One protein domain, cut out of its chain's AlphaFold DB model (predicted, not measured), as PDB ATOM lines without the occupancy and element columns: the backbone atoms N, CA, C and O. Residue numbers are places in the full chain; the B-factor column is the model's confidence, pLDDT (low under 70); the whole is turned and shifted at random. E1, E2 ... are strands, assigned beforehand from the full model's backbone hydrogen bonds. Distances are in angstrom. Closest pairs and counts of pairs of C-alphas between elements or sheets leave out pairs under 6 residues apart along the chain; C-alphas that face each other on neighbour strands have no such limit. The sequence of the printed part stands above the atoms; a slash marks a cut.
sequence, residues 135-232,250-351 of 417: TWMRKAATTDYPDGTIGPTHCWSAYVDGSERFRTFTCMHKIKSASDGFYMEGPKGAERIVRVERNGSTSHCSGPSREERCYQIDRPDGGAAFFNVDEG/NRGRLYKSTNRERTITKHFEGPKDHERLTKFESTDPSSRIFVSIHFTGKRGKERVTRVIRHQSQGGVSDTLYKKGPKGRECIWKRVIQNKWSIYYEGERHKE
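Overview. This is residues 135 to 232 and 250 to 351 of the 417 residues of an uncharacterized protein of Gammaproteobacteria bacterium (UniProt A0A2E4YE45). The domain is one long ribbon of sixteen strands, E1 to E16, laid side by side in the order of the chain; from edge to edge the ribbon twists by 167 degrees but hardly curls, by 1 degree. The long hairpin of E1 and E2 makes one end of the ribbon, E15 and E16 make the other, and no named helix covers either face. The printed part has 200 residues, with no named helix and sixteen named strands, E1 to E16 along the chain. The sheet's order is E1 - E2 - E3 - E4 - E5 - E6 - E7 - E8 - E9 - E10 - E11 - E12 - E13 - E14 - E15 - E16, all antiparallel, and the class is all strand. The whole is loose, with a radius of gyration of the C-alphas of 23.9 A, and elongated, spanning 72 by 40 by 29 A.

Along the chain. E1, residues 135 to 144, begins at C-alpha 135 at (66.715, 67.289, -108.079) and is 27.5 A from first to last C-alpha. E2, residues 150 to 160, is the longest strand by residues and measures 30.4 A. E3 is residues 163 to 168, E4 181 to 185, E5 192 to 198, E6 201 to 206, E7 213 to 218 and E8 224 to 228. E9, residues 253 to 258, has C-alpha 253 at (31.008, 57.165, -106.620). E10 is residues 264 to 269. E11, residues 276 to 283, is 21.4 A long, E12, residues 290 to 296, 20.3 A, E13, residues 303 to 310, 21.1 A, and E14, residues 316 to 323, 20.6 A. E15 is residues 330 to 336, and E16, residues 340 to 345, ends at C-alpha 345 at (-0.954, 53.949, -85.075).

Arrangement. The sheet is twisted, with C-alphas up to 9.5 A off its best plane; E1 and E16 are its edge strands. E8 and E9 have the centres nearest the mean of the C-alphas, 3.6 A and 3.9 A from it. These two are antiparallel neighbours at 155 degrees, with N 226 and O 256 within hydrogen-bond range at 2.8 A. The strands form two meanders, each strand the antiparallel neighbour of the one before: E1 to E8 and E9 to E16. In the first, E7 and E8 form a hairpin at 162 degrees, with N 217 and O 225 at 2.8 A. The hairpin of E3 and E4 stands at 166 degrees, and the C-alphas of Thr 168 and Gly 181, which face each other, are 4.1 A apart; N 182 and O 167 are 2.8 A apart. E2 and E3, a hairpin, stand at 138 degrees, with N 158 and O 166 at 2.8 A. The hairpin of E1 and E2 stands at 154 degrees, with N 135 and O 159 at 2.8 A and N 153 and O 141 at 2.7 A. In the second meander, the hairpin of E11 and E12 stands at 171 degrees, with N 280 and O 293 at 2.8 A. E15 and E16, a hairpin at 170 degrees, have N 334 and O 342 at 2.8 A. Strands farther along the row are apart, for instance E1 and E4, E8 and E11, and E13 and E16.

Size, cuts and confidence. The two C-alphas farthest apart are those of Thr 135 and Glu 345, 72.7 A. Residues 233 to 249 are not printed, and C-alphas 232 and 250 are 9.3 A apart across this cut, which lies in the link from E8 to E9. Of the links that are printed whole, the one from E3 to E4, residues 169 to 180, is long; the others are tight or short. The mean pLDDT of the printed part is 91.7, and residues 171 to 175 and 231 to 232 are under 70.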
ATOM      1  N   THR A 135      66.400  66.182-107.171       95.75
ATOM      2  CA  THR A 135      66.715  67.289-108.079       95.75
ATOM      3  C   THR A 135      65.461  68.101-108.373       95.75
ATOM      4  O   THR A 135      64.486  67.580-108.920       95.75
ATOM      5  N   TRP A 136      65.494  69.392-108.049       94.94
ATOM      6  CA  TRP A 136      64.418  70.334-108.350       94.94
ATOM      7  C   TRP A 136      64.663  71.039-109.680       94.94
ATOM      8  O   TRP A 136      65.679  71.707-109.861       94.94
ATOM      9  N   MET A 137      63.707  70.927-110.600       93.62
ATOM     10  CA  MET A 137      63.747  71.588-111.901       93.62
ATOM     11  C   MET A 137      62.575  72.551-112.058       93.62
ATOM     12  O   MET A 137      61.415  72.173-111.874       93.62
ATOM     13  N   ARG A 138      62.877  73.786-112.464       90.69
ATOM     14  CA  ARG A 138      61.873  74.759-112.902       90.69
ATOM     15  C   ARG A 138      61.559  74.507-114.370       90.69
ATOM     16  O   ARG A 138      62.430  74.641-115.225       90.69
ATOM     17  N   LYS A 139      60.317  74.149-114.677       89.56
ATOM     18  CA  LYS A 139      59.864  73.916-116.050       89.56
ATOM     19  C   LYS A 139      59.055  75.098-116.551       89.56
ATOM     20  O   LYS A 139      58.208  75.628-115.831       89.56
ATOM     21  N   ALA A 140      59.301  75.489-117.797       85.75
ATOM     22  CA  ALA A 140      58.370  76.331-118.527       85.75
ATOM     23  C   ALA A 140      57.084  75.532-118.771       85.75
ATOM     24  O   ALA A 140      57.113  74.396-119.246       85.75
ATOM     25  N   ALA A 141      55.963  76.132-118.415       81.50
ATOM     26  CA  ALA A 141      54.631  75.623-118.656       81.50
ATOM     27  C   ALA A 141      53.807  76.717-119.330       81.50
ATOM     28  O   ALA A 141      54.121  77.901-119.253       81.50
ATOM     29  N   THR A 142      52.717  76.342-119.971       80.56
ATOM     30  CA  THR A 142      51.761  77.297-120.527       80.56
ATOM     31  C   THR A 142      50.456  77.167-119.768       80.56
ATOM     32  O   THR A 142      49.963  76.051-119.594       80.56
ATOM     33  N   THR A 143      49.895  78.288-119.318       76.50
ATOM     34  CA  THR A 143      48.564  78.308-118.703       76.50
ATOM     35  C   THR A 143      47.621  79.105-119.590       76.50
ATOM     36  O   THR A 143      47.949  80.212-120.009       76.50
ATOM     37  N   ASP A 144      46.456  78.520-119.874       73.50
ATOM     38  CA  ASP A 144      45.348  79.218-120.519       73.50
ATOM     39  C   ASP A 144      44.631  80.094-119.482       73.50
ATOM     40  O   ASP A 144      44.147  79.594-118.458       73.50
ATOM     41  N   TYR A 145      44.528  81.387-119.749       75.38
ATOM     42  CA  TYR A 145      43.745  82.316-118.946       75.38
ATOM     43  C   TYR A 145      42.266  82.311-119.375       75.38
ATOM     44  O   TYR A 145      41.929  81.852-120.471       75.38
ATOM     45  N   PRO A 146      41.339  82.788-118.516       75.31
ATOM     46  CA  PRO A 146      39.907  82.834-118.835       75.31
ATOM     47  C   PRO A 146      39.556  83.644-120.090       75.31
ATOM     48  O   PRO A 146      38.521  83.390-120.699       75.31
ATOM     49  N   ASP A 147      40.408  84.594-120.473       83.12
ATOM     50  CA  ASP A 147      40.297  85.404-121.693       83.12
ATOM     51  C   ASP A 147      40.782  84.669-122.960       83.12
ATOM     52  O   ASP A 147      40.721  85.215-124.059       83.12
ATOM     53  N   GLY A 148      41.242  83.420-122.823       82.56
ATOM     54  CA  GLY A 148      41.769  82.602-123.913       82.56
ATOM     55  C   GLY A 148      43.243  82.854-124.234       82.56
ATOM     56  O   GLY A 148      43.778  82.177-125.114       82.56
ATOM     57  N   THR A 149      43.916  83.775-123.537       82.12
ATOM     58  CA  THR A 149      45.353  84.001-123.715       82.12
ATOM     59  C   THR A 149      46.160  82.854-123.113       82.12
ATOM     60  O   THR A 149      45.772  82.242-122.117       82.12
ATOM     61  N   ILE A 150      47.295  82.534-123.734       82.12
ATOM     62  CA  ILE A 150      48.242  81.535-123.236       82.12
ATOM     63  C   ILE A 150      49.468  82.294-122.758       82.12
ATOM     64  O   ILE A 150      50.205  82.838-123.578       82.12
ATOM     65  N   GLY A 151      49.687  82.342-121.447       79.31
ATOM     66  CA  GLY A 151      50.901  82.951-120.907       79.31
ATOM     67  C   GLY A 151      51.929  81.913-120.475       79.31
ATOM     68  O   GLY A 151      51.565  80.789-120.089       79.31
ATOM     69  N   PRO A 152      53.221  82.283-120.517       79.44
ATOM     70  CA  PRO A 152      54.257  81.493-119.887       79.44
ATOM     71  C   PRO A 152      53.992  81.455-118.383       79.44
ATOM     72  O   PRO A 152      53.794  82.467-117.718       79.44
ATOM     73  N   THR A 153      53.986  80.249-117.849       83.81
ATOM     74  CA  THR A 153      53.944  79.973-116.420       83.81
ATOM     75  C   THR A 153      55.111  79.069-116.076       83.81
ATOM     76  O   THR A 153      55.757  78.491-116.950       83.81
ATOM     77  N   HIS A 154      55.410  78.949-114.793       84.00
ATOM     78  CA  HIS A 154      56.428  78.024-114.335       84.00
ATOM     79  C   HIS A 154      55.814  77.071-113.330       84.00
ATOM     80  O   HIS A 154      54.980  77.468-112.518       84.00
ATOM     81  N   CYS A 155      56.247  75.821-113.382       90.00
ATOM     82  CA  CYS A 155      56.046  74.885-112.292       90.00
ATOM     83  C   CYS A 155      57.393  74.329-111.849       90.00
ATOM     84  O   CYS A 155      58.357  74.263-112.618       90.00
ATOM     85  N   TRP A 156      57.447  73.937-110.588       92.75
ATOM     86  CA  TRP A 156      58.565  73.206-110.029       92.75
ATOM     87  C   TRP A 156      58.266  71.721-110.111       92.75
ATOM     88  O   TRP A 156      57.118  71.294-109.981       92.75
ATOM     89  N   SER A 157      59.290  70.927-110.379       95.12
ATOM     90  CA  SER A 157      59.196  69.474-110.435       95.12
ATOM     91  C   SER A 157      60.371  68.862-109.681       95.12
ATOM     92  O   SER A 157      61.509  69.268-109.909       95.12
ATOM     93  N   ALA A 158      60.094  67.900-108.805       96.81
ATOM     94  CA  ALA A 158      61.102  67.152-108.063       96.81
ATOM     95  C   ALA A 158      61.328  65.784-108.711       96.81
ATOM     96  O   ALA A 158      60.365  65.068-109.003       96.81
ATOM     97  N   TYR A 159      62.592  65.415-108.894       97.12
ATOM     98  CA  TYR A 159      63.014  64.129-109.447       97.12
ATOM     99  C   TYR A 159      63.864  63.380-108.436       97.12
ATOM    100  O   TYR A 159      64.778  63.966-107.868       97.12
ATOM    101  N   VAL A 160      63.605  62.085-108.275       97.38
ATOM    102  CA  VAL A 160      64.455  61.167-107.508       97.38
ATOM    103  C   VAL A 160      64.842  60.027-108.432       97.38
ATOM    104  O   VAL A 160      63.967  59.375-109.009       97.38
ATOM    105  N   ASP A 161      66.147  59.845-108.630       96.12
ATOM    106  CA  ASP A 161      66.722  58.855-109.550       96.12
ATOM    107  C   ASP A 161      66.117  58.947-110.967       96.12
ATOM    108  O   ASP A 161      65.793  57.961-111.629       96.12
ATOM    109  N   GLY A 162      65.882  60.184-111.423       95.81
ATOM    110  CA  GLY A 162      65.300  60.489-112.731       95.81
ATOM    111  C   GLY A 162      63.794  60.237-112.868       95.81
ATOM    112  O   GLY A 162      63.258  60.524-113.938       95.81
ATOM    113  N   SER A 163      63.119  59.746-111.826       97.06
ATOM    114  CA  SER A 163      61.658  59.575-111.791       97.06
ATOM    115  C   SER A 163      61.003  60.789-111.139       97.06
ATOM    116  O   SER A 163      61.474  61.271-110.106       97.06
ATOM    117  N   GLU A 164      59.923  61.299-111.724       97.06
ATOM    118  CA  GLU A 164      59.243  62.477-111.179       97.06
ATOM    119  C   GLU A 164      58.432  62.110-109.930       97.06
ATOM    120  O   GLU A 164      57.566  61.239-109.968       97.06
ATOM    121  N   ARG A 165      58.704  62.774-108.805       97.69
ATOM    122  CA  ARG A 165      58.021  62.522-107.521       97.69
ATOM    123  C   ARG A 165      57.019  63.592-107.165       97.69
ATOM    124  O   ARG A 165      56.029  63.309-106.492       97.69
ATOM    125  N   PHE A 166      57.251  64.807-107.644       96.62
ATOM    126  CA  PHE A 166      56.370  65.919-107.363       96.62
ATOM    127  C   PHE A 166      56.362  66.957-108.463       96.62
ATOM    128  O   PHE A 166      57.368  67.162-109.141       96.62
ATOM    129  N   ARG A 167      55.224  67.629-108.619       94.75
ATOM    130  CA  ARG A 167      55.068  68.760-109.526       94.75
ATOM    131  C   ARG A 167      54.075  69.771-108.966       94.75
ATOM    132  O   ARG A 167      52.937  69.403-108.691       94.75
ATOM    133  N   THR A 168      54.450  71.043-108.874       91.94
ATOM    134  CA  THR A 168      53.505  72.102-108.482       91.94
ATOM    135  C   THR A 168      52.487  72.382-109.585       91.94
ATOM    136  O   THR A 168      52.694  72.069-110.762       91.94
ATOM    137  N   PHE A 169      51.358  72.998-109.231       89.00
ATOM    138  CA  PHE A 169      50.423  73.485-110.243       89.00
ATOM    139  C   PHE A 169      51.039  74.622-111.070       89.00
ATOM    140  O   PHE A 169      51.826  75.422-110.574       89.00
ATOM    141  N   THR A 170      50.641  74.733-112.337       78.69
ATOM    142  CA  THR A 170      51.132  75.788-113.242       78.69
ATOM    143  C   THR A 170      50.545  77.166-112.923       78.69
ATOM    144  O   THR A 170      51.107  78.185-113.306       78.69
ATOM    145  N   CYS A 171      49.433  77.231-112.186       68.56
ATOM    146  CA  CYS A 171      48.803  78.478-111.763       68.56
ATOM    147  C   CYS A 171      49.235  78.878-110.341       68.56
ATOM    148  O   CYS A 171      48.468  78.761-109.385       68.56
ATOM    149  N   MET A 172      50.468  79.380-110.224       56.72
ATOM    150  CA  MET A 172      51.086  79.800-108.953       56.72
ATOM    151  C   MET A 172      50.228  80.798-108.155       56.72
ATOM    152  O   MET A 172      50.195  80.730-106.936       56.72
ATOM    153  N   HIS A 173      49.434  81.648-108.819       59.88
ATOM    154  CA  HIS A 173      48.611  82.685-108.166       59.88
ATOM    155  C   HIS A 173      47.510  82.150-107.226       59.88
ATOM    156  O   HIS A 173      46.797  82.929-106.600       59.88
ATOM    157  N   LYS A 174      47.279  80.832-107.188       64.88
ATOM    158  CA  LYS A 174      46.266  80.198-106.325       64.88
ATOM    159  C   LYS A 174      46.839  79.102-105.434       64.88
ATOM    160  O   LYS A 174      46.061  78.373-104.819       64.88
ATOM    161  N   ILE A 175      48.159  78.949-105.421       67.50
ATOM    162  CA  ILE A 175      48.844  77.996-104.560       67.50
ATOM    163  C   ILE A 175      48.971  78.633-103.178       67.50
ATOM    164  O   ILE A 175      49.463  79.750-103.059       67.50
ATOM    165  N   LYS A 176      48.496  77.938-102.141       74.25
ATOM    166  CA  LYS A 176      48.605  78.423-100.755       74.25
ATOM    167  C   LYS A 176      49.836  77.881-100.036       74.25
ATOM    168  O   LYS A 176      50.166  78.374 -98.967       74.25
ATOM    169  N   SER A 177      50.476  76.853-100.588       82.12
ATOM    170  CA  SER A 177      51.595  76.145 -99.970       82.12
ATOM    171  C   SER A 177      52.561  75.620-101.029       82.12
ATOM    172  O   SER A 177      52.128  75.162-102.082       82.12
ATOM    173  N   ALA A 178      53.862  75.610-100.737       84.19
ATOM    174  CA  ALA A 178      54.864  74.980-101.599       84.19
ATOM    175  C   ALA A 178      54.630  73.466-101.797       84.19
ATOM    176  O   ALA A 178      55.112  72.892-102.775       84.19
ATOM    177  N   SER A 179      53.864  72.824-100.905       88.00
ATOM    178  CA  SER A 179      53.487  71.412-101.006       88.00
ATOM    179  C   SER A 179      52.246  71.170-101.878       88.00
ATOM    180  O   SER A 179      51.973  70.027-102.247       88.00
ATOM    181  N   ASP A 180      51.510  72.221-102.269       90.50
ATOM    182  CA  ASP A 180      50.369  72.083-103.177       90.50
ATOM    183  C   ASP A 180      50.868  71.646-104.566       90.50
ATOM    184  O   ASP A 180      51.538  72.379-105.304       90.50
ATOM    185  N   GLY A 181      50.486  70.440-104.966       92.88
ATOM    186  CA  GLY A 181      50.912  69.862-106.226       92.88
ATOM    187  C   GLY A 181      50.491  68.414-106.397       92.88
ATOM    188  O   GLY A 181      49.656  67.870-105.670       92.88
ATOM    189  N   PHE A 182      51.077  67.795-107.412       94.69
ATOM    190  CA  PHE A 182      50.907  66.398-107.763       94.69
ATOM    191  C   PHE A 182      52.041  65.579-107.173       94.69
ATOM    192  O   PHE A 182      53.192  65.847-107.491       94.69
ATOM    193  N   TYR A 183      51.714  64.564-106.383       96.69
ATOM    194  CA  TYR A 183      52.655  63.568-105.885       96.69
ATOM    195  C   TYR A 183      52.539  62.298-106.716       96.69
ATOM    196  O   TYR A 183      51.436  61.795-106.973       96.69
ATOM    197  N   MET A 184      53.690  61.796-107.138       97.50
ATOM    198  CA  MET A 184      53.806  60.748-108.136       97.50
ATOM    199  C   MET A 184      54.669  59.590-107.636       97.50
ATOM    200  O   MET A 184      55.654  59.768-106.920       97.50
ATOM    201  N   GLU A 185      54.293  58.383-108.048       97.31
ATOM    202  CA  GLU A 185      55.025  57.149-107.774       97.31
ATOM    203  C   GLU A 185      55.159  56.303-109.032       97.31
ATOM    204  O   GLU A 185      54.283  56.305-109.889       97.31
ATOM    205  N   GLY A 186      56.214  55.500-109.097       96.69
ATOM    206  CA  GLY A 186      56.475  54.590-110.205       96.69
ATOM    207  C   GLY A 186      57.885  54.779-110.757       96.69
ATOM    208  O   GLY A 186      58.584  55.710-110.349       96.69
ATOM    209  N   PRO A 187      58.330  53.869-111.634       96.56
ATOM    210  CA  PRO A 187      59.589  54.028-112.345       96.56
ATOM    211  C   PRO A 187      59.483  55.142-113.392       96.56
ATOM    212  O   PRO A 187      58.388  55.478-113.853       96.56
ATOM    213  N   LYS A 188      60.640  55.662-113.808       96.25
ATOM    214  CA  LYS A 188      60.768  56.683-114.851       96.25
ATOM    215  C   LYS A 188      59.948  56.341-116.099       96.25
ATOM    216  O   LYS A 188      60.169  55.308-116.729       96.25
ATOM    217  N   GLY A 189      59.039  57.235-116.481       93.50
ATOM    218  CA  GLY A 189      58.160  57.102-117.648       93.50
ATOM    219  C   GLY A 189      56.851  56.342-117.397       93.50
ATOM    220  O   GLY A 189      55.994  56.315-118.282       93.50
ATOM    221  N   ALA A 190      56.678  55.749-116.216       95.62
ATOM    222  CA  ALA A 190      55.468  55.048-115.780       95.62
ATOM    223  C   ALA A 190      54.941  55.603-114.444       95.62
ATOM    224  O   ALA A 190      54.210  54.923-113.717       95.62
ATOM    225  N   GLU A 191      55.298  56.847-114.122       96.75
ATOM    226  CA  GLU A 191      54.806  57.537-112.942       96.75
ATOM    227  C   GLU A 191      53.281  57.676-112.993       96.75
ATOM    228  O   GLU A 191      52.685  58.014-114.022       96.75
ATOM    229  N   ARG A 192      52.643  57.413-111.856       95.00
ATOM    230  CA  ARG A 192      51.213  57.600-111.627       95.00
ATOM    231  C   ARG A 192      50.990  58.608-110.514       95.00
ATOM    232  O   ARG A 192      51.783  58.685-109.574       95.00
ATOM    233  N   ILE A 193      49.891  59.346-110.583       95.62
ATOM    234  CA  ILE A 193      49.496  60.269-109.516       95.62
ATOM    235  C   ILE A 193      48.895  59.465-108.362       95.62
ATOM    236  O   ILE A 193      47.875  58.802-108.526       95.62
ATOM    237  N   VAL A 194      49.495  59.554-107.177       96.44
ATOM    238  CA  VAL A 194      48.996  58.857-105.974       96.44
ATOM    239  C   VAL A 194      48.344  59.800-104.981       96.44
ATOM    240  O   VAL A 194      47.441  59.412-104.242       96.44
ATOM    241  N   ARG A 195      48.755  61.067-104.988       95.69
ATOM    242  CA  ARG A 195      48.244  62.077-104.072       95.69
ATOM    243  C   ARG A 195      48.283  63.443-104.726       95.69
ATOM    244  O   ARG A 195      49.209  63.751-105.467       95.69
ATOM    245  N   VAL A 196      47.296  64.272-104.417       93.44
ATOM    246  CA  VAL A 196      47.279  65.684-104.786       93.44
ATOM    247  C   VAL A 196      46.895  66.540-103.613       93.44
ATOM    248  O   VAL A 196      45.840  66.344-103.020       93.44
ATOM    249  N   GLU A 197      47.737  67.518-103.329       93.06
ATOM    250  CA  GLU A 197      47.493  68.520-102.301       93.06
ATOM    251  C   GLU A 197      47.089  69.821-102.972       93.06
ATOM    252  O   GLU A 197      47.710  70.250-103.943       93.06
ATOM    253  N   ARG A 198      45.993  70.419-102.507       89.94
ATOM    254  CA  ARG A 198      45.520  71.707-103.006       89.94
ATOM    255  C   ARG A 198      44.745  72.442-101.932       89.94
ATOM    256  O   ARG A 198      43.672  71.983-101.530       89.94
ATOM    257  N   ASN A 199      45.202  73.634-101.554       86.50
ATOM    258  CA  ASN A 199      44.524  74.476-100.565       86.50
ATOM    259  C   ASN A 199      44.258  73.730 -99.241       86.50
ATOM    260  O   ASN A 199      43.168  73.848 -98.676       86.50
ATOM    261  N   GLY A 200      45.211  72.904 -98.799       86.06
ATOM    262  CA  GLY A 200      45.084  72.068 -97.598       86.06
ATOM    263  C   GLY A 200      44.111  70.889 -97.720       86.06
ATOM    264  O   GLY A 200      43.839  70.222 -96.729       86.06
ATOM    265  N   SER A 201      43.541  70.639 -98.905       90.62
ATOM    266  CA  SER A 201      42.799  69.405 -99.186       90.62
ATOM    267  C   SER A 201      43.734  68.384 -99.821       90.62
ATOM    268  O   SER A 201      44.478  68.738-100.737       90.62
ATOM    269  N   THR A 202      43.624  67.121 -99.421       93.94
ATOM    270  CA  THR A 202      44.446  66.025 -99.948       93.94
ATOM    271  C   THR A 202      43.563  65.015-100.665       93.94
ATOM    272  O   THR A 202      42.706  64.381-100.059       93.94
ATOM    273  N   SER A 203      43.752  64.861-101.972       94.56
ATOM    274  CA  SER A 203      43.078  63.856-102.797       94.56
ATOM    275  C   SER A 203      43.995  62.654-102.990       94.56
ATOM    276  O   SER A 203      45.057  62.788-103.589       94.56
ATOM    277  N   HIS A 204      43.583  61.479-102.530       95.31
ATOM    278  CA  HIS A 204      44.304  60.222-102.726       95.31
ATOM    279  C   HIS A 204      43.769  59.488-103.945       95.31
ATOM    280  O   HIS A 204      42.551  59.435-104.172       95.31
ATOM    281  N   CYS A 205      44.685  58.947-104.739       94.38
ATOM    282  CA  CYS A 205      44.412  58.421-106.065       94.38
ATOM    283  C   CYS A 205      44.956  57.005-106.236       94.38
ATOM    284  O   CYS A 205      45.983  56.643-105.670       94.38
ATOM    285  N   SER A 206      44.261  56.206-107.038       93.62
ATOM    286  CA  SER A 206      44.675  54.851-107.399       93.62
ATOM    287  C   SER A 206      44.358  54.555-108.862       93.62
ATOM    288  O   SER A 206      43.471  55.170-109.453       93.62
ATOM    289  N   GLY A 207      45.092  53.614-109.453       91.44
ATOM    290  CA  GLY A 207      44.959  53.229-110.859       91.44
ATOM    291  C   GLY A 207      46.292  53.280-111.611       91.44
ATOM    292  O   GLY A 207      47.299  53.730-111.055       91.44
ATOM    293  N   PRO A 208      46.328  52.779-112.856       92.00
ATOM    294  CA  PRO A 208      47.512  52.869-113.697       92.00
ATOM    295  C   PRO A 208      47.761  54.317-114.143       92.00
ATOM    296  O   PRO A 208      46.860  55.158-114.093       92.00
ATOM    297  N   SER A 209      48.988  54.593-114.595       89.81
ATOM    298  CA  SER A 209      49.390  55.919-115.080       89.81
ATOM    299  C   SER A 209      48.392  56.459-116.109       89.81
ATOM    300  O   SER A 209      48.042  55.764-117.068       89.81
ATOM    301  N   ARG A 210      47.944  57.704-115.913       85.94
ATOM    302  CA  ARG A 210      46.943  58.421-116.732       85.94
ATOM    303  C   ARG A 210      45.505  57.901-116.633       85.94
ATOM    304  O   ARG A 210      44.624  58.433-117.318       85.94
ATOM    305  N   GLU A 211      45.236  56.891-115.814       89.25
ATOM    306  CA  GLU A 211      43.881  56.417-115.511       89.25
ATOM    307  C   GLU A 211      43.556  56.479-114.016       89.25
ATOM    308  O   GLU A 211      42.632  55.805-113.548       89.25
ATOM    309  N   GLU A 212      44.299  57.292-113.268       90.94
ATOM    310  CA  GLU A 212      44.151  57.414-111.828       90.94
ATOM    311  C   GLU A 212      42.798  58.025-111.463       90.94
ATOM    312  O   GLU A 212      42.301  58.970-112.082       90.94
ATOM    313  N   ARG A 213      42.191  57.468-110.418       89.56
ATOM    314  CA  ARG A 213      40.896  57.877-109.885       89.56
ATOM    315  C   ARG A 213      41.057  58.252-108.430       89.56
ATOM    316  O   ARG A 213      41.724  57.556-107.669       89.56
ATOM    317  N   CYS A 214      40.391  59.326-108.029       92.62
ATOM    318  CA  CYS A 214      40.377  59.726-106.633       92.62
ATOM    319  C   CYS A 214      39.442  58.806-105.831       92.62
ATOM    320  O   CYS A 214      38.241  58.740-106.124       92.62
ATOM    321  N   TYR A 215      39.995  58.112-104.830       94.31
ATOM    322  CA  TYR A 215      39.254  57.226-103.923       94.31
ATOM    323  C   TYR A 215      39.011  57.852-102.545       94.31
ATOM    324  O   TYR A 215      38.104  57.428-101.830       94.31
ATOM    325  N   GLN A 216      39.769  58.885-102.167       95.69
ATOM    326  CA  GLN A 216      39.595  59.594-100.901       95.69
ATOM    327  C   GLN A 216      39.964  61.071-101.042       95.69
ATOM    328  O   GLN A 216      40.931  61.407-101.716       95.69
ATOM    329  N   ILE A 217      39.204  61.949-100.390       95.06
ATOM    330  CA  ILE A 217      39.534  63.368-100.234       95.06
ATOM    331  C   ILE A 217      39.495  63.706 -98.750       95.06
ATOM    332  O   ILE A 217      38.418  63.675 -98.150       95.06
ATOM    333  N   ASP A 218      40.643  64.075 -98.200       94.69
ATOM    334  CA  ASP A 218      40.767  64.692 -96.885       94.69
ATOM    335  C   ASP A 218      40.624  66.205 -97.039       94.69
ATOM    336  O   ASP A 218      41.221  66.827 -97.920       94.69
ATOM    337  N   ARG A 219      39.764  66.799 -96.221       92.94
ATOM    338  CA  ARG A 219      39.447  68.225 -96.265       92.94
ATOM    339  C   ARG A 219      40.307  68.997 -95.263       92.94
ATOM    340  O   ARG A 219      40.715  68.425 -94.253       92.94
ATOM    341  N   PRO A 220      40.474  70.317 -95.450       87.44
ATOM    342  CA  PRO A 220      41.228  71.153 -94.517       87.44
ATOM    343  C   PRO A 220      40.583  71.217 -93.127       87.44
ATOM    344  O   PRO A 220      41.249  71.502 -92.139       87.44
ATOM    345  N   ASP A 221      39.276  70.952 -93.040       87.19
ATOM    346  CA  ASP A 221      38.563  70.862 -91.768       87.19
ATOM    347  C   ASP A 221      38.848  69.550 -91.017       87.19
ATOM    348  O   ASP A 221      38.407  69.421 -89.886       87.19
ATOM    349  N   GLY A 222      39.588  68.598 -91.598       90.06
ATOM    350  CA  GLY A 222      39.880  67.271 -91.047       90.06
ATOM    351  C   GLY A 222      38.818  66.210 -91.356       90.06
ATOM    352  O   GLY A 222      38.980  65.045 -90.990       90.06
ATOM    353  N   GLY A 223      37.716  66.578 -92.016       94.06
ATOM    354  CA  GLY A 223      36.739  65.623 -92.525       94.06
ATOM    355  C   GLY A 223      37.246  64.883 -93.762       94.06
ATOM    356  O   GLY A 223      38.170  65.325 -94.435       94.06
ATOM    357  N   ALA A 224      36.588  63.779 -94.115       96.62
ATOM    358  CA  ALA A 224      36.959  62.981 -95.282       96.62
ATOM    359  C   ALA A 224      35.746  62.623 -96.155       96.62
ATOM    360  O   ALA A 224      34.594  62.594 -95.701       96.62
ATOM    361  N   ALA A 225      35.995  62.359 -97.433       96.50
ATOM    362  CA  ALA A 225      35.053  61.758 -98.372       96.50
ATOM    363  C   ALA A 225      35.708  60.564 -99.060       96.50
ATOM    364  O   ALA A 225      36.848  60.666 -99.496       96.50
ATOM    365  N   PHE A 226      34.974  59.463 -99.191       96.50
ATOM    366  CA  PHE A 226      35.455  58.215 -99.773       96.50
ATOM    367  C   PHE A 226      34.626  57.846-100.999       96.50
ATOM    368  O   PHE A 226      33.391  57.944-100.996       96.50
ATOM    369  N   PHE A 227      35.320  57.391-102.034       94.56
ATOM    370  CA  PHE A 227      34.765  57.117-103.345       94.56
ATOM    371  C   PHE A 227      35.064  55.681-103.772       94.56
ATOM    372  O   PHE A 227      36.185  55.203-103.641       94.56
ATOM    373  N   ASN A 228      34.058  54.997-104.307       92.69
ATOM    374  CA  ASN A 228      34.223  53.690-104.925       92.69
ATOM    375  C   ASN A 228      34.665  53.906-106.380       92.69
ATOM    376  O   ASN A 228      33.943  54.536-107.163       92.69
ATOM    377  N   VAL A 229      35.867  53.432-106.708       88.38
ATOM    378  CA  VAL A 229      36.523  53.649-108.004       88.38
ATOM    379  C   VAL A 229      36.208  52.568-109.041       88.38
ATOM    380  O   VAL A 229      36.402  52.834-110.228       88.38
ATOM    381  N   ASP A 230      35.649  51.423-108.640       83.19
ATOM    382  CA  ASP A 230      35.398  50.271-109.520       83.19
ATOM    383  C   ASP A 230      34.130  50.451-110.367       83.19
ATOM    384  O   ASP A 230      34.063  50.035-111.520       83.19
ATOM    385  N   GLU A 231      33.126  51.155-109.841       66.81
ATOM    386  CA  GLU A 231      31.800  51.260-110.473       66.81
ATOM    387  C   GLU A 231      31.646  52.436-111.463       66.81
ATOM    388  O   GLU A 231      30.549  52.762-111.923       66.81
ATOM    389  N   GLY A 232      32.746  53.095-111.825       55.81
ATOM    390  CA  GLY A 232      32.745  54.203-112.779       55.81
ATOM    391  C   GLY A 232      32.939  53.737-114.220       55.81
ATOM    392  O   GLY A 232      34.078  53.684-114.695       55.81
ATOM    393  N   ASN A 250      36.734  62.887-112.283       76.38
ATOM    394  CA  ASN A 250      37.822  61.951-111.931       76.38
ATOM    395  C   ASN A 250      37.695  61.289-110.546       76.38
ATOM    396  O   ASN A 250      38.495  60.428-110.178       76.38
ATOM    397  N   ARG A 251      36.666  61.643-109.770       84.56
ATOM    398  CA  ARG A 251      36.307  60.912-108.541       84.56
ATOM    399  C   ARG A 251      35.412  59.709-108.850       84.56
ATOM    400  O   ARG A 251      34.602  59.762-109.783       84.56
ATOM    401  N   GLY A 252      35.523  58.657-108.044       87.50
ATOM    402  CA  GLY A 252      34.569  57.544-108.046       87.50
ATOM    403  C   GLY A 252      33.175  57.941-107.528       87.50
ATOM    404  O   GLY A 252      32.871  59.121-107.333       87.50
ATOM    405  N   ARG A 253      32.315  56.953-107.268       91.62
ATOM    406  CA  ARG A 253      31.008  57.165-106.620       91.62
ATOM    407  C   ARG A 253      31.194  57.478-105.138       91.62
ATOM    408  O   ARG A 253      31.808  56.676-104.440       91.62
ATOM    409  N   LEU A 254      30.601  58.557-104.627       93.88
ATOM    410  CA  LEU A 254      30.635  58.849-103.187       93.88
ATOM    411  C   LEU A 254      29.864  57.766-102.419       93.88
ATOM    412  O   LEU A 254      28.672  57.601-102.644       93.88
ATOM    413  N   TYR A 255      30.510  57.060-101.491       96.31
ATOM    414  CA  TYR A 255      29.824  56.055-100.661       96.31
ATOM    415  C   TYR A 255      29.903  56.354 -99.166       96.31
ATOM    416  O   TYR A 255      29.053  55.891 -98.408       96.31
ATOM    417  N   LYS A 256      30.879  57.158 -98.727       97.12
ATOM    418  CA  LYS A 256      31.044  57.524 -97.317       97.12
ATOM    419  C   LYS A 256      31.609  58.933 -97.171       97.12
ATOM    420  O   LYS A 256      32.470  59.346 -97.939       97.12
ATOM    421  N   SER A 257      31.163  59.674 -96.161       97.12
ATOM    422  CA  SER A 257      31.807  60.922 -95.737       97.12
ATOM    423  C   SER A 257      31.799  61.067 -94.224       97.12
ATOM    424  O   SER A 257      30.776  60.777 -93.601       97.12
ATOM    425  N   THR A 258      32.883  61.582 -93.658       97.56
ATOM    426  CA  THR A 258      33.037  61.843 -92.222       97.56
ATOM    427  C   THR A 258      33.335  63.317 -91.960       97.56
ATOM    428  O   THR A 258      33.909  63.997 -92.816       97.56
ATOM    429  N   ASN A 259      32.940  63.818 -90.790       95.56
ATOM    430  CA  ASN A 259      33.433  65.099 -90.272       95.56
ATOM    431  C   ASN A 259      34.820  64.941 -89.624       95.56
ATOM    432  O   ASN A 259      35.352  63.831 -89.536       95.56
ATOM    433  N   ARG A 260      35.369  66.068 -89.161       90.94
ATOM    434  CA  ARG A 260      36.664  66.184 -88.485       90.94
ATOM    435  C   ARG A 260      36.818  65.231 -87.313       90.94
ATOM    436  O   ARG A 260      37.765  64.457 -87.249       90.94
ATOM    437  N   GLU A 261      35.861  65.268 -86.398       92.75
ATOM    438  CA  GLU A 261      35.911  64.505 -85.151       92.75
ATOM    439  C   GLU A 261      35.579  63.024 -85.377       92.75
ATOM    440  O   GLU A 261      35.561  62.239 -84.433       92.75
ATOM    441  N   ARG A 262      35.249  62.637 -86.622       91.31
ATOM    442  CA  ARG A 262      34.715  61.318 -86.998       91.31
ATOM    443  C   ARG A 262      33.470  60.918 -86.196       91.31
ATOM    444  O   ARG A 262      33.071  59.756 -86.205       91.31
ATOM    445  N   THR A 263      32.828  61.883 -85.543       93.69
ATOM    446  CA  THR A 263      31.596  61.695 -84.777       93.69
ATOM    447  C   THR A 263      30.403  61.513 -85.696       93.69
ATOM    448  O   THR A 263      29.476  60.799 -85.336       93.69
ATOM    449  N   ILE A 264      30.428  62.099 -86.894       96.31
ATOM    450  CA  ILE A 264      29.363  62.010 -87.887       96.31
ATOM    451  C   ILE A 264      29.874  61.274 -89.120       96.31
ATOM    452  O   ILE A 264      30.803  61.728 -89.789       96.31
ATOM    453  N   THR A 265      29.201  60.182 -89.477       97.50
ATOM    454  CA  THR A 265      29.442  59.432 -90.712       97.50
ATOM    455  C   THR A 265      28.167  59.359 -91.544       97.50
ATOM    456  O   THR A 265      27.108  58.955 -91.071       97.50
ATOM    457  N   LYS A 266      28.256  59.735 -92.818       98.00
ATOM    458  CA  LYS A 266      27.176  59.595 -93.805       98.00
ATOM    459  C   LYS A 266      27.558  58.512 -94.799       98.00
ATOM    460  O   LYS A 266      28.683  58.528 -95.293       98.00
ATOM    461  N   HIS A 267      26.624  57.624 -95.112       97.75
ATOM    462  CA  HIS A 267      26.773  56.580 -96.123       97.75
ATOM    463  C   HIS A 267      25.796  56.812 -97.263       97.75
ATOM    464  O   HIS A 267      24.652  57.230 -97.043       97.75
ATOM    465  N   PHE A 268      26.256  56.528 -98.473       96.88
ATOM    466  CA  PHE A 268      25.541  56.829 -99.699       96.88
ATOM    467  C   PHE A 268      25.504  55.618-100.633       96.88
ATOM    468  O   PHE A 268      26.437  54.820-100.672       96.88
ATOM    469  N   GLU A 269      24.433  55.507-101.414       95.12
ATOM    470  CA  GLU A 269      24.261  54.485-102.456       95.12
ATOM    471  C   GLU A 269      23.665  55.104-103.722       95.12
ATOM    472  O   GLU A 269      22.999  56.135-103.656       95.12
ATOM    473  N   GLY A 270      23.819  54.443-104.869       91.94
ATOM    474  CA  GLY A 270      23.223  54.856-106.144       91.94
ATOM    475  C   GLY A 270      24.254  54.918-107.271       91.94
ATOM    476  O   GLY A 270      25.380  54.475-107.082       91.94
ATOM    477  N   PRO A 271      23.896  55.425-108.458       90.38
ATOM    478  CA  PRO A 271      24.874  55.745-109.490       90.38
ATOM    479  C   PRO A 271      25.664  57.013-109.132       90.38
ATOM    480  O   PRO A 271      25.199  57.838-108.340       90.38
ATOM    481  N   LYS A 272      26.842  57.181-109.747       86.88
ATOM    482  CA  LYS A 272      27.673  58.384-109.594       86.88
ATOM    483  C   LYS A 272      26.860  59.658-109.867       86.88
ATOM    484  O   LYS A 272      26.040  59.709-110.786       86.88
ATOM    485  N   ASP A 273      27.079  60.668-109.030       85.81
ATOM    486  CA  ASP A 273      26.384  61.962-109.035       85.81
ATOM    487  C   ASP A 273      24.856  61.862-108.849       85.81
ATOM    488  O   ASP A 273      24.133  62.842-109.016       85.81
ATOM    489  N   HIS A 274      24.343  60.694-108.468       88.88
ATOM    490  CA  HIS A 274      22.950  60.438-108.097       88.88
ATOM    491  C   HIS A 274      22.877  59.668-106.776       88.88
ATOM    492  O   HIS A 274      21.869  59.021-106.477       88.88
ATOM    493  N   GLU A 275      23.935  59.759-105.972       94.38
ATOM    494  CA  GLU A 275      24.020  59.067-104.705       94.38
ATOM    495  C   GLU A 275      23.000  59.652-103.718       94.38
ATOM    496  O   GLU A 275      22.872  60.869-103.544       94.38
ATOM    497  N   ARG A 276      22.234  58.765-103.085       94.81
ATOM    498  CA  ARG A 276      21.258  59.074-102.037       94.81
ATOM    499  C   ARG A 276      21.845  58.729-100.677       94.81
ATOM    500  O   ARG A 276      22.596  57.765-100.556       94.81
ATOM    501  N   LEU A 277      21.460  59.476 -99.648       96.50
ATOM    502  CA  LEU A 277      21.812  59.140 -98.267       96.50
ATOM    503  C   LEU A 277      21.063  57.865 -97.855       96.50
ATOM    504  O   LEU A 277      19.841  57.808 -97.992       96.50
ATOM    505  N   THR A 278      21.770  56.857 -97.347       97.31
ATOM    506  CA  THR A 278      21.165  55.587 -96.894       97.31
ATOM    507  C   THR A 278      21.351  55.343 -95.410       97.31
ATOM    508  O   THR A 278      20.473  54.763 -94.766       97.31
ATOM    509  N   LYS A 279      22.447  55.844 -94.839       97.62
ATOM    510  CA  LYS A 279      22.730  55.749 -93.410       97.62
ATOM    511  C   LYS A 279      23.417  57.016 -92.917       97.62
ATOM    512  O   LYS A 279      24.286  57.567 -93.583       97.62
ATOM    513  N   PHE A 280      23.032  57.461 -91.736       97.44
ATOM    514  CA  PHE A 280      23.680  58.525 -90.983       97.44
ATOM    515  C   PHE A 280      24.008  57.978 -89.603       97.44
ATOM    516  O   PHE A 280      23.132  57.444 -88.931       97.44
ATOM    517  N   GLU A 281      25.255  58.095 -89.190       97.25
ATOM    518  CA  GLU A 281      25.734  57.696 -87.876       97.25
ATOM    519  C   GLU A 281      26.245  58.940 -87.166       97.25
ATOM    520  O   GLU A 281      26.979  59.726 -87.762       97.25
ATOM    521  N   SER A 282      25.841  59.120 -85.915       96.56
ATOM    522  CA  SER A 282      26.313  60.199 -85.056       96.56
ATOM    523  C   SER A 282      26.684  59.631 -83.700       96.56
ATOM    524  O   SER A 282      25.871  58.946 -83.082       96.56
ATOM    525  N   THR A 283      27.881  59.954 -83.238       94.81
ATOM    526  CA  THR A 283      28.359  59.671 -81.890       94.81
ATOM    527  C   THR A 283      28.443  60.989 -81.154       94.81
ATOM    528  O   THR A 283      29.199  61.870 -81.554       94.81
ATOM    529  N   ASP A 284      27.646  61.141 -80.108       91.06
ATOM    530  CA  ASP A 284      27.797  62.278 -79.213       91.06
ATOM    531  C   ASP A 284      28.884  61.944 -78.176       91.06
ATOM    532  O   ASP A 284      28.711  60.997 -77.397       91.06
ATOM    533  N   PRO A 285      30.014  62.676 -78.169       86.75
ATOM    534  CA  PRO A 285      31.118  62.397 -77.256       86.75
ATOM    535  C   PRO A 285      30.720  62.562 -75.782       86.75
ATOM    536  O   PRO A 285      31.311  61.906 -74.928       86.75
ATOM    537  N   SER A 286      29.706  63.383 -75.477       88.38
ATOM    538  CA  SER A 286      29.264  63.642 -74.103       88.38
ATOM    539  C   SER A 286      28.366  62.531 -73.553       88.38
ATOM    540  O   SER A 286      28.586  62.040 -72.447       88.38
ATOM    541  N   SER A 287      27.381  62.080 -74.334       85.31
ATOM    542  CA  SER A 287      26.405  61.085 -73.875       85.31
ATOM    543  C   SER A 287      26.855  59.637 -74.066       85.31
ATOM    544  O   SER A 287      26.218  58.729 -73.528       85.31
ATOM    545  N   ARG A 288      27.928  59.387 -74.838       87.44
ATOM    546  CA  ARG A 288      28.328  58.041 -75.305       87.44
ATOM    547  C   ARG A 288      27.180  57.291 -76.000       87.44
ATOM    548  O   ARG A 288      27.192  56.061 -76.071       87.44
ATOM    549  N   ILE A 289      26.172  58.022 -76.479       89.88
ATOM    550  CA  ILE A 289      25.072  57.482 -77.266       89.88
ATOM    551  C   ILE A 289      25.462  57.615 -78.727       89.88
ATOM    552  O   ILE A 289      25.794  58.693 -79.225       89.88
ATOM    553  N   PHE A 290      25.359  56.499 -79.428       94.00
ATOM    554  CA  PHE A 290      25.551  56.437 -80.867       94.00
ATOM    555  C   PHE A 290      24.204  56.163 -81.525       94.00
ATOM    556  O   PHE A 290      23.452  55.260 -81.141       94.00
ATOM    557  N   VAL A 291      23.881  57.002 -82.501       96.81
ATOM    558  CA  VAL A 291      22.606  56.998 -83.206       96.81
ATOM    559  C   VAL A 291      22.860  56.662 -84.663       96.81
ATOM    560  O   VAL A 291      23.627  57.348 -85.333       96.81
ATOM    561  N   SER A 292      22.173  55.642 -85.169       97.31
ATOM    562  CA  SER A 292      22.169  55.279 -86.580       97.31
ATOM    563  C   SER A 292      20.790  55.501 -87.195       97.31
ATOM    564  O   SER A 292      19.805  54.883 -86.797       97.31
ATOM    565  N   ILE A 293      20.700  56.390 -88.176       97.62
ATOM    566  CA  ILE A 293      19.478  56.721 -88.907       97.62
ATOM    567  C   ILE A 293      19.588  56.134 -90.310       97.62
ATOM    568  O   ILE A 293      20.506  56.463 -91.055       97.62
ATOM    569  N   HIS A 294      18.635  55.289 -90.685       97.75
ATOM    570  CA  HIS A 294      18.539  54.702 -92.015       97.75
ATOM    571  C   HIS A 294      17.466  55.387 -92.846       97.75
ATOM    572  O   HIS A 294      16.357  55.674 -92.374       97.75
ATOM    573  N   PHE A 295      17.782  55.558 -94.121       97.38
ATOM    574  CA  PHE A 295      16.971  56.276 -95.083       97.38
ATOM    575  C   PHE A 295      16.628  55.389 -96.279       97.38
ATOM    576  O   PHE A 295      17.410  54.530 -96.675       97.38
ATOM    577  N   THR A 296      15.459  55.612 -96.879       95.88
ATOM    578  CA  THR A 296      15.089  55.018 -98.177       95.88
ATOM    579  C   THR A 296      14.432  56.062 -99.073       95.88
ATOM    580  O   THR A 296      13.842  57.023 -98.582       95.88
ATOM    581  N   GLY A 297      14.509  55.894-100.394       94.31
ATOM    582  CA  GLY A 297      13.899  56.809-101.364       94.31
ATOM    583  C   GLY A 297      14.822  57.136-102.536       94.31
ATOM    584  O   GLY A 297      15.885  56.540-102.691       94.31
ATOM    585  N   LYS A 298      14.397  58.071-103.389       93.81
ATOM    586  CA  LYS A 298      15.249  58.660-104.437       93.81
ATOM    587  C   LYS A 298      16.076  59.807-103.844       93.81
ATOM    588  O   LYS A 298      15.670  60.367-102.825       93.81
ATOM    589  N   ARG A 299      17.180  60.180-104.506       92.69
ATOM    590  CA  ARG A 299      18.021  61.321-104.107       92.69
ATOM    591  C   ARG A 299      17.168  62.572-103.866       92.69
ATOM    592  O   ARG A 299      16.311  62.904-104.684       92.69
ATOM    593  N   GLY A 300      17.353  63.225-102.723       92.44
ATOM    594  CA  GLY A 300      16.588  64.402-102.295       92.44
ATOM    595  C   GLY A 300      15.177  64.116-101.757       92.44
ATOM    596  O   GLY A 300      14.581  64.985-101.116       92.44
ATOM    597  N   LYS A 301      14.636  62.905-101.943       94.62
ATOM    598  CA  LYS A 301      13.326  62.451-101.430       94.62
ATOM    599  C   LYS A 301      13.468  61.303-100.424       94.62
ATOM    600  O   LYS A 301      12.537  60.520-100.235       94.62
ATOM    601  N   GLU A 302      14.630  61.186 -99.795       96.44
ATOM    602  CA  GLU A 302      14.910  60.166 -98.796       96.44
ATOM    603  C   GLU A 302      14.093  60.415 -97.525       96.44
ATOM    604  O   GLU A 302      14.063  61.531 -97.003       96.44
ATOM    605  N   ARG A 303      13.440  59.366 -97.027       95.62
ATOM    606  CA  ARG A 303      12.655  59.359 -95.787       95.62
ATOM    607  C   ARG A 303      13.325  58.491 -94.735       95.62
ATOM    608  O   ARG A 303      13.964  57.492 -95.077       95.62
ATOM    609  N   VAL A 304      13.138  58.827 -93.463       97.25
ATOM    610  CA  VAL A 304      13.661  58.008 -92.360       97.25
ATOM    611  C   VAL A 304      12.825  56.738 -92.224       97.25
ATOM    612  O   VAL A 304      11.604  56.802 -92.118       97.25
ATOM    613  N   THR A 305      13.480  55.582 -92.186       97.69
ATOM    614  CA  THR A 305      12.809  54.279 -92.011       97.69
ATOM    615  C   THR A 305      13.145  53.608 -90.692       97.69
ATOM    616  O   THR A 305      12.302  52.913 -90.126       97.69
ATOM    617  N   ARG A 306      14.358  53.827 -90.179       97.94
ATOM    618  CA  ARG A 306      14.833  53.198 -88.948       97.94
ATOM    619  C   ARG A 306      15.775  54.139 -88.210       97.94
ATOM    620  O   ARG A 306      16.646  54.733 -88.832       97.94
ATOM    621  N   VAL A 307      15.607  54.264 -86.900       97.81
ATOM    622  CA  VAL A 307      16.523  54.973 -85.999       97.81
ATOM    623  C   VAL A 307      16.948  53.990 -84.923       97.81
ATOM    624  O   VAL A 307      16.102  53.526 -84.170       97.81
ATOM    625  N   ILE A 308      18.231  53.668 -84.862       97.50
ATOM    626  CA  ILE A 308      18.826  52.780 -83.868       97.50
ATOM    627  C   ILE A 308      19.619  53.648 -82.899       97.50
ATOM    628  O   ILE A 308      20.405  54.490 -83.327       97.50
ATOM    629  N   ARG A 309      19.412  53.457 -81.603       96.62
ATOM    630  CA  ARG A 309      20.231  54.026 -80.536       96.62
ATOM    631  C   ARG A 309      20.985  52.879 -79.887       96.62
ATOM    632  O   ARG A 309      20.367  51.872 -79.537       96.62
ATOM    633  N   HIS A 310      22.294  53.023 -79.735       95.44
ATOM    634  CA  HIS A 310      23.094  52.065 -78.985       95.44
ATOM    635  C   HIS A 310      23.634  52.714 -77.700       95.44
ATOM    636  O   HIS A 310      23.821  53.931 -77.630       95.44
ATOM    637  N   GLN A 311      23.800  51.896 -76.663       93.62
ATOM    638  CA  GLN A 311      24.413  52.249 -75.378       93.62
ATOM    639  C   GLN A 311      25.929  52.140 -75.459       93.62
ATOM    640  O   GLN A 311      26.414  51.267 -76.160       93.62
ATOM    641  N   SER A 312      26.664  52.900 -74.647       87.81
ATOM    642  CA  SER A 312      28.138  52.913 -74.576       87.81
ATOM    643  C   SER A 312      28.842  51.542 -74.652       87.81
ATOM    644  O   SER A 312      29.945  51.466 -75.179       87.81
ATOM    645  N   GLN A 313      28.207  50.458 -74.194       90.75
ATOM    646  CA  GLN A 313      28.698  49.072 -74.281       90.75
ATOM    647  C   GLN A 313      28.459  48.375 -75.645       90.75
ATOM    648  O   GLN A 313      28.661  47.172 -75.770       90.75
ATOM    649  N   GLY A 314      27.985  49.087 -76.670       89.94
ATOM    650  CA  GLY A 314      27.710  48.574 -78.023       89.94
ATOM    651  C   GLY A 314      26.323  47.938 -78.217       89.94
ATOM    652  O   GLY A 314      25.875  47.765 -79.353       89.94
ATOM    653  N   GLY A 315      25.601  47.641 -77.133       93.25
ATOM    654  CA  GLY A 315      24.254  47.063 -77.185       93.25
ATOM    655  C   GLY A 315      23.203  48.021 -77.758       93.25
ATOM    656  O   GLY A 315      23.186  49.211 -77.440       93.25
ATOM    657  N   VAL A 316      22.289  47.508 -78.588       94.62
ATOM    658  CA  VAL A 316      21.142  48.279 -79.103       94.62
ATOM    659  C   VAL A 316      20.148  48.522 -77.968       94.62
ATOM    660  O   VAL A 316      19.549  47.583 -77.449       94.62
ATOM    661  N   SER A 317      19.937  49.784 -77.600       94.69
ATOM    662  CA  SER A 317      19.009  50.150 -76.527       94.69
ATOM    663  C   SER A 317      17.598  50.401 -77.030       94.69
ATOM    664  O   SER A 317      16.633  50.025 -76.366       94.69
ATOM    665  N   ASP A 318      17.463  51.013 -78.204       96.56
ATOM    666  CA  ASP A 318      16.172  51.419 -78.747       96.56
ATOM    667  C   ASP A 318      16.219  51.459 -80.277       96.56
ATOM    668  O   ASP A 318      17.122  52.055 -80.864       96.56
ATOM    669  N   THR A 319      15.243  50.843 -80.938       97.81
ATOM    670  CA  THR A 319      15.072  50.912 -82.393       97.81
ATOM    671  C   THR A 319      13.681  51.422 -82.739       97.81
ATOM    672  O   THR A 319      12.685  50.751 -82.487       97.81
ATOM    673  N   LEU A 320      13.608  52.584 -83.384       98.00
ATOM    674  CA  LEU A 320      12.376  53.185 -83.888       98.00
ATOM    675  C   LEU A 320      12.236  52.900 -85.382       98.00
ATOM    676  O   LEU A 320      13.064  53.335 -86.181       98.00
ATOM    677  N   TYR A 321      11.163  52.231 -85.775       98.19
ATOM    678  CA  TYR A 321      10.771  52.043 -87.164       98.19
ATOM    679  C   TYR A 321       9.737  53.095 -87.547       98.19
ATOM    680  O   TYR A 321       8.739  53.306 -86.850       98.19
ATOM    681  N   LYS A 322       9.979  53.745 -88.681       98.06
ATOM    682  CA  LYS A 322       9.170  54.850 -89.183       98.06
ATOM    683  C   LYS A 322       8.563  54.529 -90.546       98.06
ATOM    684  O   LYS A 322       9.148  53.786 -91.335       98.06
ATOM    685  N   LYS A 323       7.374  55.072 -90.807       97.44
ATOM    686  CA  LYS A 323       6.645  54.956 -92.082       97.44
ATOM    687  C   LYS A 323       6.011  56.296 -92.454       97.44
ATOM    688  O   LYS A 323       5.835  57.141 -91.587       97.44
ATOM    689  N   GLY A 324       5.649  56.479 -93.722       96.62
ATOM    690  CA  GLY A 324       5.064  57.724 -94.243       96.62
ATOM    691  C   GLY A 324       5.991  58.468 -95.215       96.62
ATOM    692  O   GLY A 324       7.124  58.036 -95.434       96.62
ATOM    693  N   PRO A 325       5.518  59.548 -95.860       96.06
ATOM    694  CA  PRO A 325       6.329  60.333 -96.789       96.06
ATOM    695  C   PRO A 325       7.388  61.170 -96.052       96.06
ATOM    696  O   PRO A 325       7.274  61.414 -94.851       96.06
ATOM    697  N   LYS A 326       8.416  61.626 -96.787       95.50
ATOM    698  CA  LYS A 326       9.502  62.463 -96.248       95.50
ATOM    699  C   LYS A 326       8.933  63.672 -95.502       95.50
ATOM    700  O   LYS A 326       8.125  64.412 -96.058       95.50
ATOM    701  N   GLY A 327       9.360  63.874 -94.262       94.81
ATOM    702  CA  GLY A 327       8.900  64.966 -93.406       94.81
ATOM    703  C   GLY A 327       7.549  64.728 -92.722       94.81
ATOM    704  O   GLY A 327       7.151  65.543 -91.893       94.81
ATOM    705  N   ARG A 328       6.843  63.626 -92.989       96.31
ATOM    706  CA  ARG A 328       5.630  63.223 -92.252       96.31
ATOM    707  C   ARG A 328       5.745  61.794 -91.731       96.31
ATOM    708  O   ARG A 328       4.740  61.107 -91.574       96.31
ATOM    709  N   GLU A 329       6.967  61.333 -91.489       97.12
ATOM    710  CA  GLU A 329       7.193  59.982 -91.006       97.12
ATOM    711  C   GLU A 329       6.690  59.834 -89.565       97.12
ATOM    712  O   GLU A 329       7.133  60.560 -88.672       97.12
ATOM    713  N   CYS A 330       5.801  58.870 -89.334       96.75
ATOM    714  CA  CYS A 330       5.320  58.487 -88.013       96.75
ATOM    715  C   CYS A 330       6.040  57.227 -87.521       96.75
ATOM    716  O   CYS A 330       6.485  56.389 -88.315       96.75
ATOM    717  N   ILE A 331       6.186  57.097 -86.202       97.81
ATOM    718  CA  ILE A 331       6.698  55.865 -85.591       97.81
ATOM    719  C   ILE A 331       5.569  54.841 -85.634       97.81
ATOM    720  O   ILE A 331       4.475  55.125 -85.171       97.81
ATOM    721  N   TRP A 332       5.824  53.652 -86.178       98.12
ATOM    722  CA  TRP A 332       4.826  52.571 -86.188       98.12
ATOM    723  C   TRP A 332       5.259  51.362 -85.364       98.12
ATOM    724  O   TRP A 332       4.416  50.572 -84.949       98.12
ATOM    725  N   LYS A 333       6.564  51.223 -85.106       98.06
ATOM    726  CA  LYS A 333       7.120  50.191 -84.231       98.06
ATOM    727  C   LYS A 333       8.331  50.732 -83.475       98.06
ATOM    728  O   LYS A 333       9.171  51.412 -84.058       98.06
ATOM    729  N   ARG A 334       8.447  50.398 -82.196       97.81
ATOM    730  CA  ARG A 334       9.604  50.655 -81.333       97.81
ATOM    731  C   ARG A 334      10.054  49.349 -80.701       97.81
ATOM    732  O   ARG A 334       9.207  48.595 -80.234       97.81
ATOM    733  N   VAL A 335      11.354  49.083 -80.680       97.12
ATOM    734  CA  VAL A 335      11.939  47.904 -80.037       97.12
ATOM    735  C   VAL A 335      12.913  48.361 -78.964       97.12
ATOM    736  O   VAL A 335      13.898  49.013 -79.289       97.12
ATOM    737  N   ILE A 336      12.647  48.018 -77.704       96.19
ATOM    738  CA  ILE A 336      13.458  48.443 -76.554       96.19
ATOM    739  C   ILE A 336      14.279  47.250 -76.072       96.19
ATOM    740  O   ILE A 336      13.704  46.231 -75.684       96.19
ATOM    741  N   GLN A 337      15.608  47.380 -76.126       94.56
ATOM    742  CA  GLN A 337      16.597  46.387 -75.677       94.56
ATOM    743  C   GLN A 337      16.364  44.964 -76.214       94.56
ATOM    744  O   GLN A 337      16.709  43.991 -75.556       94.56
ATOM    745  N   ASN A 338      15.714  44.820 -77.375       93.12
ATOM    746  CA  ASN A 338      15.217  43.537 -77.898       93.12
ATOM    747  C   ASN A 338      14.289  42.756 -76.943       93.12
ATOM    748  O   ASN A 338      13.980  41.599 -77.205       93.12
ATOM    749  N   LYS A 339      13.787  43.386 -75.874       94.50
ATOM    750  CA  LYS A 339      12.881  42.781 -74.885       94.50
ATOM    751  C   LYS A 339      11.422  43.117 -75.135       94.50
ATOM    752  O   LYS A 339      10.547  42.323 -74.805       94.50
ATOM    753  N   TRP A 340      11.161  44.278 -75.729       95.88
ATOM    754  CA  TRP A 340       9.809  44.777 -75.957       95.88
ATOM    755  C   TRP A 340       9.642  45.260 -77.388       95.88
ATOM    756  O   TRP A 340      10.539  45.910 -77.919       95.88
ATOM    757  N   SER A 341       8.480  45.004 -77.987       97.12
ATOM    758  CA  SER A 341       8.023  45.678 -79.206       97.12
ATOM    759  C   SER A 341       6.739  46.446 -78.933       97.12
ATOM    760  O   SER A 341       5.745  45.850 -78.533       97.12
ATOM    761  N   ILE A 342       6.737  47.746 -79.201       97.25
ATOM    762  CA  ILE A 342       5.564  48.615 -79.092       97.25
ATOM    763  C   ILE A 342       5.155  49.019 -80.503       97.25
ATOM    764  O   ILE A 342       5.976  49.534 -81.259       97.25
ATOM    765  N   TYR A 343       3.903  48.779 -80.862       97.69
ATOM    766  CA  TYR A 343       3.314  49.146 -82.140       97.69
ATOM    767  C   TYR A 343       2.394  50.339 -81.948       97.69
ATOM    768  O   TYR A 343       1.600  50.381 -81.002       97.69
ATOM    769  N   TYR A 344       2.502  51.281 -82.874       97.62
ATOM    770  CA  TYR A 344       1.781  52.538 -82.836       97.62
ATOM    771  C   TYR A 344       0.967  52.746 -84.110       97.62
ATOM    772  O   TYR A 344       1.323  52.264 -85.191       97.62
ATOM    773  N   GLU A 345      -0.091  53.532 -83.979       97.56
ATOM    774  CA  GLU A 345      -0.954  53.949 -85.075       97.56
ATOM    775  C   GLU A 345      -1.316  55.429 -84.940       97.56
ATOM    776  O   GLU A 345      -1.509  55.925 -83.835       97.56
ATOM    777  N   GLY A 346      -1.405  56.137 -86.065       96.62
ATOM    778  CA  GLY A 346      -1.775  57.547 -86.109       96.62
ATOM    779  C   GLY A 346      -0.863  58.379 -87.006       96.62
ATOM    780  O   GLY A 346       0.085  57.881 -87.626       96.62
ATOM    781  N   GLU A 347      -1.181  59.667 -87.086       96.62
ATOM    782  CA  GLU A 347      -0.370  60.659 -87.788       96.62
ATOM    783  C   GLU A 347       0.933  60.951 -87.034       96.62
ATOM    784  O   GLU A 347       1.057  60.688 -85.835       96.62
ATOM    785  N   ARG A 348       1.901  61.559 -87.730       95.06
ATOM    786  CA  ARG A 348       3.148  62.024 -87.117       95.06
ATOM    787  C   ARG A 348       2.838  62.912 -85.906       95.06
ATOM    788  O   ARG A 348       2.077  63.867 -86.016       95.06
ATOM    789  N   HIS A 349       3.464  62.611 -84.775       93.00
ATOM    790  CA  HIS A 349       3.246  63.265 -83.480       93.00
ATOM    791  C   HIS A 349       1.870  63.032 -82.822       93.00
ATOM    792  O   HIS A 349       1.647  63.518 -81.714       93.00
ATOM    793  N   LYS A 350       0.991  62.212 -83.400       96.25
ATOM    794  CA  LYS A 350      -0.279  61.772 -82.795       96.25
ATOM    795  C   LYS A 350      -0.365  60.246 -82.700       96.25
ATOM    796  O   LYS A 350      -1.455  59.693 -82.613       96.25
ATOM    797  N   GLU A 351       0.777  59.567 -82.747       96.62
ATOM    798  CA  GLU A 351       0.836  58.113 -82.727       96.62
ATOM    799  C   GLU A 351       0.422  57.579 -81.353       96.62
ATOM    800  O   GLU A 351       1.047  57.913 -80.345       96.62
TER     801      GLU A 351